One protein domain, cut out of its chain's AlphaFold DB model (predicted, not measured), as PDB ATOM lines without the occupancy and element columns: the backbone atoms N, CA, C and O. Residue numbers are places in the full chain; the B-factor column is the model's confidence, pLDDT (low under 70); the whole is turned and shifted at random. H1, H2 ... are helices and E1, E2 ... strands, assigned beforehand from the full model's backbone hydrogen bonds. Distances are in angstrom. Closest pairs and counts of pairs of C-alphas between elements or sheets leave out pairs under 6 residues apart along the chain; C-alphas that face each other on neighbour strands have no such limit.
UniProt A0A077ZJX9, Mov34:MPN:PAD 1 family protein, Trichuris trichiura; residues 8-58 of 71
ATOM      1  N   VAL A   8      11.303 -43.798 -38.501       92.29
ATOM      2  CA  VAL A   8      10.590 -42.514 -38.474       92.29
ATOM      3  C   VAL A   8      11.018 -41.688 -39.680       92.29
ATOM      4  O   VAL A   8      12.190 -41.353 -39.837       92.29
ATOM      5  N   ARG A   9      10.061 -41.357 -40.542       93.13
ATOM      6  CA  ARG A   9      10.245 -40.473 -41.691       93.13
ATOM      7  C   ARG A   9       9.694 -39.106 -41.329       93.13
ATOM      8  O   ARG A   9       8.519 -38.987 -41.002       93.13
ATOM      9  N   VAL A  10      10.532 -38.080 -41.386       95.84
ATOM     10  CA  VAL A  10      10.140 -36.707 -41.051       95.84
ATOM     11  C   VAL A  10      10.163 -35.869 -42.319       95.84
ATOM     12  O   VAL A  10      11.172 -35.839 -43.022       95.84
ATOM     13  N   HIS A  11       9.056 -35.189 -42.623       95.82
ATOM     14  CA  HIS A  11       9.018 -34.236 -43.730       95.82
ATOM     15  C   HIS A  11       9.875 -33.001 -43.396       95.82
ATOM     16  O   HIS A  11       9.763 -32.480 -42.285       95.82
ATOM     17  N   PRO A  12      10.688 -32.466 -44.331       96.96
ATOM     18  CA  PRO A  12      11.569 -31.320 -44.064       96.96
ATOM     19  C   PRO A  12      10.843 -30.083 -43.523       96.96
ATOM     20  O   PRO A  12      11.397 -29.345 -42.710       96.96
ATOM     21  N   VAL A  13       9.581 -29.887 -43.924       96.17
ATOM     22  CA  VAL A  13       8.729 -28.797 -43.427       96.17
ATOM     23  C   VAL A  13       8.593 -28.821 -41.903       96.17
ATOM     24  O   VAL A  13       8.614 -27.768 -41.281       96.17
ATOM     25  N   VAL A  14       8.554 -30.005 -41.286       97.11
ATOM     26  CA  VAL A  14       8.441 -30.172 -39.830       97.11
ATOM     27  C   VAL A  14       9.681 -29.623 -39.133       97.11
ATOM     28  O   VAL A  14       9.571 -28.889 -38.155       97.11
ATOM     29  N   ILE A  15      10.869 -29.924 -39.665       95.99
ATOM     30  CA  ILE A  15      12.135 -29.428 -39.114       95.99
ATOM     31  C   ILE A  15      12.172 -27.898 -39.199       95.99
ATOM     32  O   ILE A  15      12.480 -27.230 -38.212       95.99
ATOM     33  N   LEU A  16      11.788 -27.336 -40.350       96.23
ATOM     34  CA  LEU A  16      11.715 -25.887 -40.544       96.23
ATOM     35  C   LEU A  16      10.697 -25.231 -39.600       96.23
ATOM     36  O   LEU A  16      10.993 -24.197 -39.009       96.23
ATOM     37  N   SER A  17       9.533 -25.851 -39.392       95.37
ATOM     38  CA  SER A  17       8.516 -25.364 -38.456       95.37
ATOM     39  C   SER A  17       8.974 -25.406 -36.995       95.37
ATOM     40  O   SER A  17       8.626 -24.504 -36.228       95.37
ATOM     41  N   ILE A  18       9.770 -26.405 -36.595       94.24
ATOM     42  CA  ILE A  18      10.369 -26.468 -35.251       94.24
ATOM     43  C   ILE A  18      11.358 -25.317 -35.059       94.24
ATOM     44  O   ILE A  18      11.277 -24.603 -34.058       94.24
ATOM     45  N   VAL A  19      12.256 -25.100 -36.025       93.16
ATOM     46  CA  VAL A  19      13.249 -24.015 -35.974       93.16
ATOM     47  C   VAL A  19      12.564 -22.649 -35.934       93.16
ATOM     48  O   VAL A  19      12.901 -21.812 -35.097       93.16
ATOM     49  N   ASP A  20      11.563 -22.435 -36.783       92.12
ATOM     50  CA  ASP A  20      10.768 -21.209 -36.797       92.12
ATOM     51  C   ASP A  20      10.031 -20.985 -35.460       92.12
ATOM     52  O   ASP A  20      10.067 -19.892 -34.892       92.12
ATOM     53  N   SER A  21       9.430 -22.036 -34.892       89.39
ATOM     54  CA  SER A  21       8.769 -21.961 -33.581       89.39
ATOM     55  C   SER A  21       9.747 -21.610 -32.456       89.39
ATOM     56  O   SER A  21       9.405 -20.834 -31.562       89.39
ATOM     57  N   TYR A  22      10.967 -22.149 -32.505       89.09
ATOM     58  CA  TYR A  22      12.034 -21.829 -31.559       89.09
ATOM     59  C   TYR A  22      12.477 -20.370 -31.675       89.09
ATOM     60  O   TYR A  22      12.469 -19.642 -30.682       89.09
ATOM     61  N   LYS A  23      12.779 -19.905 -32.892       88.19
ATOM     62  CA  LYS A  23      13.231 -18.530 -33.155       88.19
ATOM     63  C   LYS A  23      12.186 -17.483 -32.771       88.19
ATOM     64  O   LYS A  23      12.527 -16.459 -32.183       88.19
ATOM     65  N   ARG A  24      10.898 -17.763 -33.002       84.62
ATOM     66  CA  ARG A  24       9.788 -16.903 -32.549       84.62
ATOM     67  C   ARG A  24       9.651 -16.824 -31.025       84.62
ATOM     68  O   ARG A  24       9.007 -15.902 -30.528       84.62
ATOM     69  N   ARG A  25      10.206 -17.786 -30.280       77.44
ATOM     70  CA  ARG A  25      10.255 -17.764 -28.811       77.44
ATOM     71  C   ARG A  25      11.517 -17.091 -28.290       77.44
ATOM     72  O   ARG A  25      11.422 -16.380 -27.299       77.44
ATOM     73  N   GLU A  26      12.651 -17.290 -28.959       71.36
ATOM     74  CA  GLU A  26      13.938 -16.703 -28.576       71.36
ATOM     75  C   GLU A  26      13.867 -15.176 -28.459       71.36
ATOM     76  O   GLU A  26      14.398 -14.595 -27.513       71.36
ATOM     77  N   SER A  27      13.087 -14.537 -29.335       67.24
ATOM     78  CA  SER A  27      12.802 -13.097 -29.286       67.24
ATOM     79  C   SER A  27      12.108 -12.618 -28.001       67.24
ATOM     80  O   SER A  27      12.011 -11.413 -27.784       67.24
ATOM     81  N   ARG A  28      11.631 -13.526 -27.134       64.13
ATOM     82  CA  ARG A  28      11.000 -13.205 -25.843       64.13
ATOM     83  C   ARG A  28      11.973 -13.161 -24.657       64.13
ATOM     84  O   ARG A  28      11.525 -12.870 -23.553       64.13
ATOM     85  N   GLY A  29      13.272 -13.391 -24.869       54.92
ATOM     86  CA  GLY A  29      14.323 -12.973 -23.930       54.92
ATOM     87  C   GLY A  29      14.458 -13.781 -22.632       54.92
ATOM     88  O   GLY A  29      14.477 -13.194 -21.554       54.92
ATOM     89  N   GLY A  30      14.597 -15.110 -22.714       60.92
ATOM     90  CA  GLY A  30      14.945 -15.975 -21.574       60.92
ATOM     91  C   GLY A  30      16.195 -16.830 -21.821       60.92
ATOM     92  O   GLY A  30      16.418 -17.286 -22.937       60.92
ATOM     93  N   CYS A  31      16.996 -17.090 -20.780       59.53
ATOM     94  CA  CYS A  31      18.157 -17.995 -20.845       59.53
ATOM     95  C   CYS A  31      17.777 -19.468 -21.104       59.53
ATOM     96  O   CYS A  31      18.573 -20.225 -21.653       59.53
ATOM     97  N   CYS A  32      16.545 -19.864 -20.768       62.93
ATOM     98  CA  CYS A  32      15.989 -21.202 -20.991       62.93
ATOM     99  C   CYS A  32      15.003 -21.226 -22.171       62.93
ATOM    100  O   CYS A  32      13.834 -21.587 -22.021       62.93
ATOM    101  N   ASN A  33      15.406 -20.798 -23.366       72.24
ATOM    102  CA  ASN A  33      14.494 -20.889 -24.506       72.24
ATOM    103  C   ASN A  33      14.376 -22.353 -24.952       72.24
ATOM    104  O   ASN A  33      15.191 -22.824 -25.737       72.24
ATOM    105  N   LYS A  34      13.362 -23.078 -24.460       78.16
ATOM    106  CA  LYS A  34      12.918 -24.372 -25.008       78.16
ATOM    107  C   LYS A  34      11.623 -24.203 -25.805       78.16
ATOM    108  O   LYS A  34      10.630 -23.617 -25.355       78.16
ATOM    109  N   ALA A  35      11.608 -24.758 -27.012       81.34
ATOM    110  CA  ALA A  35      10.395 -24.916 -27.804       81.34
ATOM    111  C   ALA A  35       9.832 -26.320 -27.571       81.34
ATOM    112  O   ALA A  35      10.499 -27.310 -27.848       81.34
ATOM    113  N   ILE A  36       8.604 -26.392 -27.059       88.34
ATOM    114  CA  ILE A  36       7.853 -27.641 -26.907       88.34
ATOM    115  C   ILE A  36       6.721 -27.617 -27.922       88.34
ATOM    116  O   ILE A  36       6.079 -26.581 -28.112       88.34
ATOM    117  N   GLY A  37       6.495 -28.748 -28.577       92.10
ATOM    118  CA  GLY A  37       5.508 -28.912 -29.631       92.10
ATOM    119  C   GLY A  37       5.008 -30.345 -29.714       92.10
ATOM    120  O   GLY A  37       5.627 -31.261 -29.174       92.10
ATOM    121  N   THR A  38       3.903 -30.524 -30.424       94.94
ATOM    122  CA  THR A  38       3.335 -31.835 -30.743       94.94
ATOM    123  C   THR A  38       3.611 -32.155 -32.206       94.94
ATOM    124  O   THR A  38       3.372 -31.321 -33.085       94.94
ATOM    125  N   LEU A  39       4.096 -33.368 -32.471       95.31
ATOM    126  CA  LEU A  39       4.276 -33.896 -33.821       95.31
ATOM    127  C   LEU A  39       2.994 -34.594 -34.282       95.31
ATOM    128  O   LEU A  39       2.369 -35.328 -33.519       95.31
ATOM    129  N   LEU A  40       2.617 -34.367 -35.535       95.70
ATOM    130  CA  LEU A  40       1.440 -34.935 -36.179       95.70
ATOM    131  C   LEU A  40       1.867 -35.751 -37.397       95.70
ATOM    132  O   LEU A  40       2.719 -35.339 -38.190       95.70
ATOM    133  N   GLY A  41       1.255 -36.916 -37.553       94.09
ATOM    134  CA  GLY A  41       1.663 -37.856 -38.575       94.09
ATOM    135  C   GLY A  41       0.775 -39.079 -38.665       94.09
ATOM    136  O   GLY A  41      -0.185 -39.231 -37.911       94.09
ATOM    137  N   THR A  42       1.146 -39.964 -39.579       92.90
ATOM    138  CA  THR A  42       0.473 -41.238 -39.806       92.90
ATOM    139  C   THR A  42       1.398 -42.364 -39.364       92.90
ATOM    140  O   THR A  42       2.549 -42.446 -39.797       92.90
ATOM    141  N   SER A  43       0.913 -43.251 -38.496       89.25
ATOM    142  CA  SER A  43       1.623 -44.484 -38.152       89.25
ATOM    143  C   SER A  43       1.213 -45.599 -39.112       89.25
ATOM    144  O   SER A  43       0.074 -46.065 -39.078       89.25
ATOM    145  N   TYR A  44       2.143 -46.064 -39.936       86.03
ATOM    146  CA  TYR A  44       1.963 -47.247 -40.767       86.03
ATOM    147  C   TYR A  44       2.411 -48.481 -39.981       86.03
ATOM    148  O   TYR A  44       3.573 -48.886 -40.046       86.03
ATOM    149  N   TYR A  45       1.476 -49.074 -39.233       80.56
ATOM    150  CA  TYR A  45       1.731 -50.277 -38.432       80.56
ATOM    151  C   TYR A  45       2.273 -51.440 -39.272       80.56
ATOM    152  O   TYR A  45       3.204 -52.111 -38.849       80.56
ATOM    153  N   GLU A  46       1.764 -51.628 -40.491       79.95
ATOM    154  CA  GLU A  46       2.185 -52.721 -41.380       79.95
ATOM    155  C   GLU A  46       3.641 -52.608 -41.851       79.95
ATOM    156  O   GLU A  46       4.294 -53.613 -42.111       79.95
ATOM    157  N   LYS A  47       4.162 -51.382 -41.974       80.00
ATOM    158  CA  LYS A  47       5.499 -51.110 -42.528       80.00
ATOM    159  C   LYS A  47       6.532 -50.783 -41.457       80.00
ATOM    160  O   LYS A  47       7.632 -50.353 -41.793       80.00
ATOM    161  N   ASN A  48       6.162 -50.923 -40.184       84.91
ATOM    162  CA  ASN A  48       6.945 -50.449 -39.051       84.91
ATOM    163  C   ASN A  48       7.495 -49.025 -39.258       84.91
ATOM    164  O   ASN A  48       8.672 -48.756 -39.010       84.91
ATOM    165  N   ALA A  49       6.666 -48.115 -39.779       88.44
ATOM    166  CA  ALA A  49       7.099 -46.762 -40.106       88.44
ATOM    167  C   ALA A  49       6.130 -45.694 -39.588       88.44
ATOM    168  O   ALA A  49       4.916 -45.833 -39.721       88.44
ATOM    169  N   VAL A  50       6.656 -44.614 -39.002       92.06
ATOM    170  CA  VAL A  50       5.875 -43.402 -38.695       92.06
ATOM    171  C   VAL A  50       6.266 -42.336 -39.699       92.06
ATOM    172  O   VAL A  50       7.451 -42.053 -39.856       92.06
ATOM    173  N   GLU A  51       5.287 -41.722 -40.349       94.05
ATOM    174  CA  GLU A  51       5.508 -40.552 -41.188       94.05
ATOM    175  C   GLU A  51       5.006 -39.298 -40.475       94.05
ATOM    176  O   GLU A  51       3.813 -39.138 -40.237       94.05
ATOM    177  N   VAL A  52       5.929 -38.406 -40.125       96.34
ATOM    178  CA  VAL A  52       5.636 -37.120 -39.496       96.34
ATOM    179  C   VAL A  52       5.509 -36.067 -40.590       96.34
ATOM    180  O   VAL A  52       6.495 -35.721 -41.245       96.34
ATOM    181  N   VAL A  53       4.289 -35.567 -40.780       96.22
ATOM    182  CA  VAL A  53       3.937 -34.603 -41.836       96.22
ATOM    183  C   VAL A  53       3.762 -33.181 -41.317       96.22
ATOM    184  O   VAL A  53       3.936 -32.238 -42.082       96.22
ATOM    185  N   ASN A  54       3.424 -32.995 -40.038       95.99
ATOM    186  CA  ASN A  54       3.187 -31.666 -39.478       95.99
ATOM    187  C   ASN A  54       3.597 -31.587 -37.998       95.99
ATOM    188  O   ASN A  54       3.794 -32.604 -37.335       95.99
ATOM    189  N   CYS A  55       3.721 -30.378 -37.461       96.64
ATOM    190  CA  CYS A  55       3.909 -30.129 -36.038       96.64
ATOM    191  C   CYS A  55       3.355 -28.760 -35.643       96.64
ATOM    192  O   CYS A  55       3.282 -27.852 -36.467       96.64
ATOM    193  N   TYR A  56       3.033 -28.580 -34.365       94.32
ATOM    194  CA  TYR A  56       2.689 -27.267 -33.825       94.32
ATOM    195  C   TYR A  56       3.320 -27.049 -32.452       94.32
ATOM    196  O   TYR A  56       3.424 -27.969 -31.641       94.32
ATOM    197  N   GLY A  57       3.752 -25.815 -32.191       90.36
ATOM    198  CA  GLY A  57       4.290 -25.410 -30.895       90.36
ATOM    199  C   GLY A  57       3.187 -25.239 -29.852       90.36
ATOM    200  O   GLY A  57       2.128 -24.680 -30.139       90.36
ATOM    201  N   VAL A  58       3.454 -25.670 -28.621       88.59
ATOM    202  CA  VAL A  58       2.559 -25.488 -27.473       88.59
ATOM    203  C   VAL A  58       3.061 -24.334 -26.601       88.59
ATOM    204  O   VAL A  58       4.271 -24.105 -26.439       88.59
TER     205      VAL A  58
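AT A GLANCE: This is residues 8 to 58 of the 71 residues of the protein "Mov34:MPN:PAD 1 family protein" of Trichuris trichiura (UniProt A0A077ZJX9). A long, strongly twisted hairpin of two strands, E2 and E3, has one helix, H1, packed along E3, and the short strand E1 lies beside E3 as a third strand. The hairpin's turn makes one end of a rod, and residues 27 to 32, which follow H1, stick out at the other. The printed part has 51 residues, with one named helix and three named strands in the order E1, H1, E2, E3. The sheet, in order E1, E3, E2, is mixed, and the class is mixed, helices and strands. The whole is loose, with a radius of gyration of the C-alphas of 13.3 A and spans of 45 by 16 by 13 A.

IN THESE COORDINATES: E1, residues 8 to 10, begins at C-alpha 8 (10.590, -42.514, -38.474) and is 6.4 A long. H1, residues 12 to 26, is 21.4 A long. E2, residues 37 to 44, is 21.7 A long. E3, residues 49 to 57, is 23.4 A long, bends by 59 degrees at residue 53 and ends at C-alpha 57 (4.290, -25.410, -30.895).

HOW THE PARTS SIT: E1 and E3 are parallel, with N 9 and O 50 2.8 A apart, within hydrogen-bond range. E3 and E2 form an antiparallel hairpin, with N 42 and O 51 2.9 A apart, within hydrogen-bond range. H1 is on the sheet at a height of 7.7 A, over E3, and runs along the strands, at 24 degrees to E3 on the local plane. The closest C-alphas of H1 and E3, those of Val 14 and Asn 54, are 5.5 A apart. In H1 every O i to N i+4 pair is within hydrogen-bond range.

THE WHOLE: The C-alphas farthest apart, those of Gly 29 and Glu 46, are 45.1 A apart. The printed part has no cut and no long link. Residues 27 to 32 stand free, and their pLDDT is under 70; the mean of the printed part is 86.7.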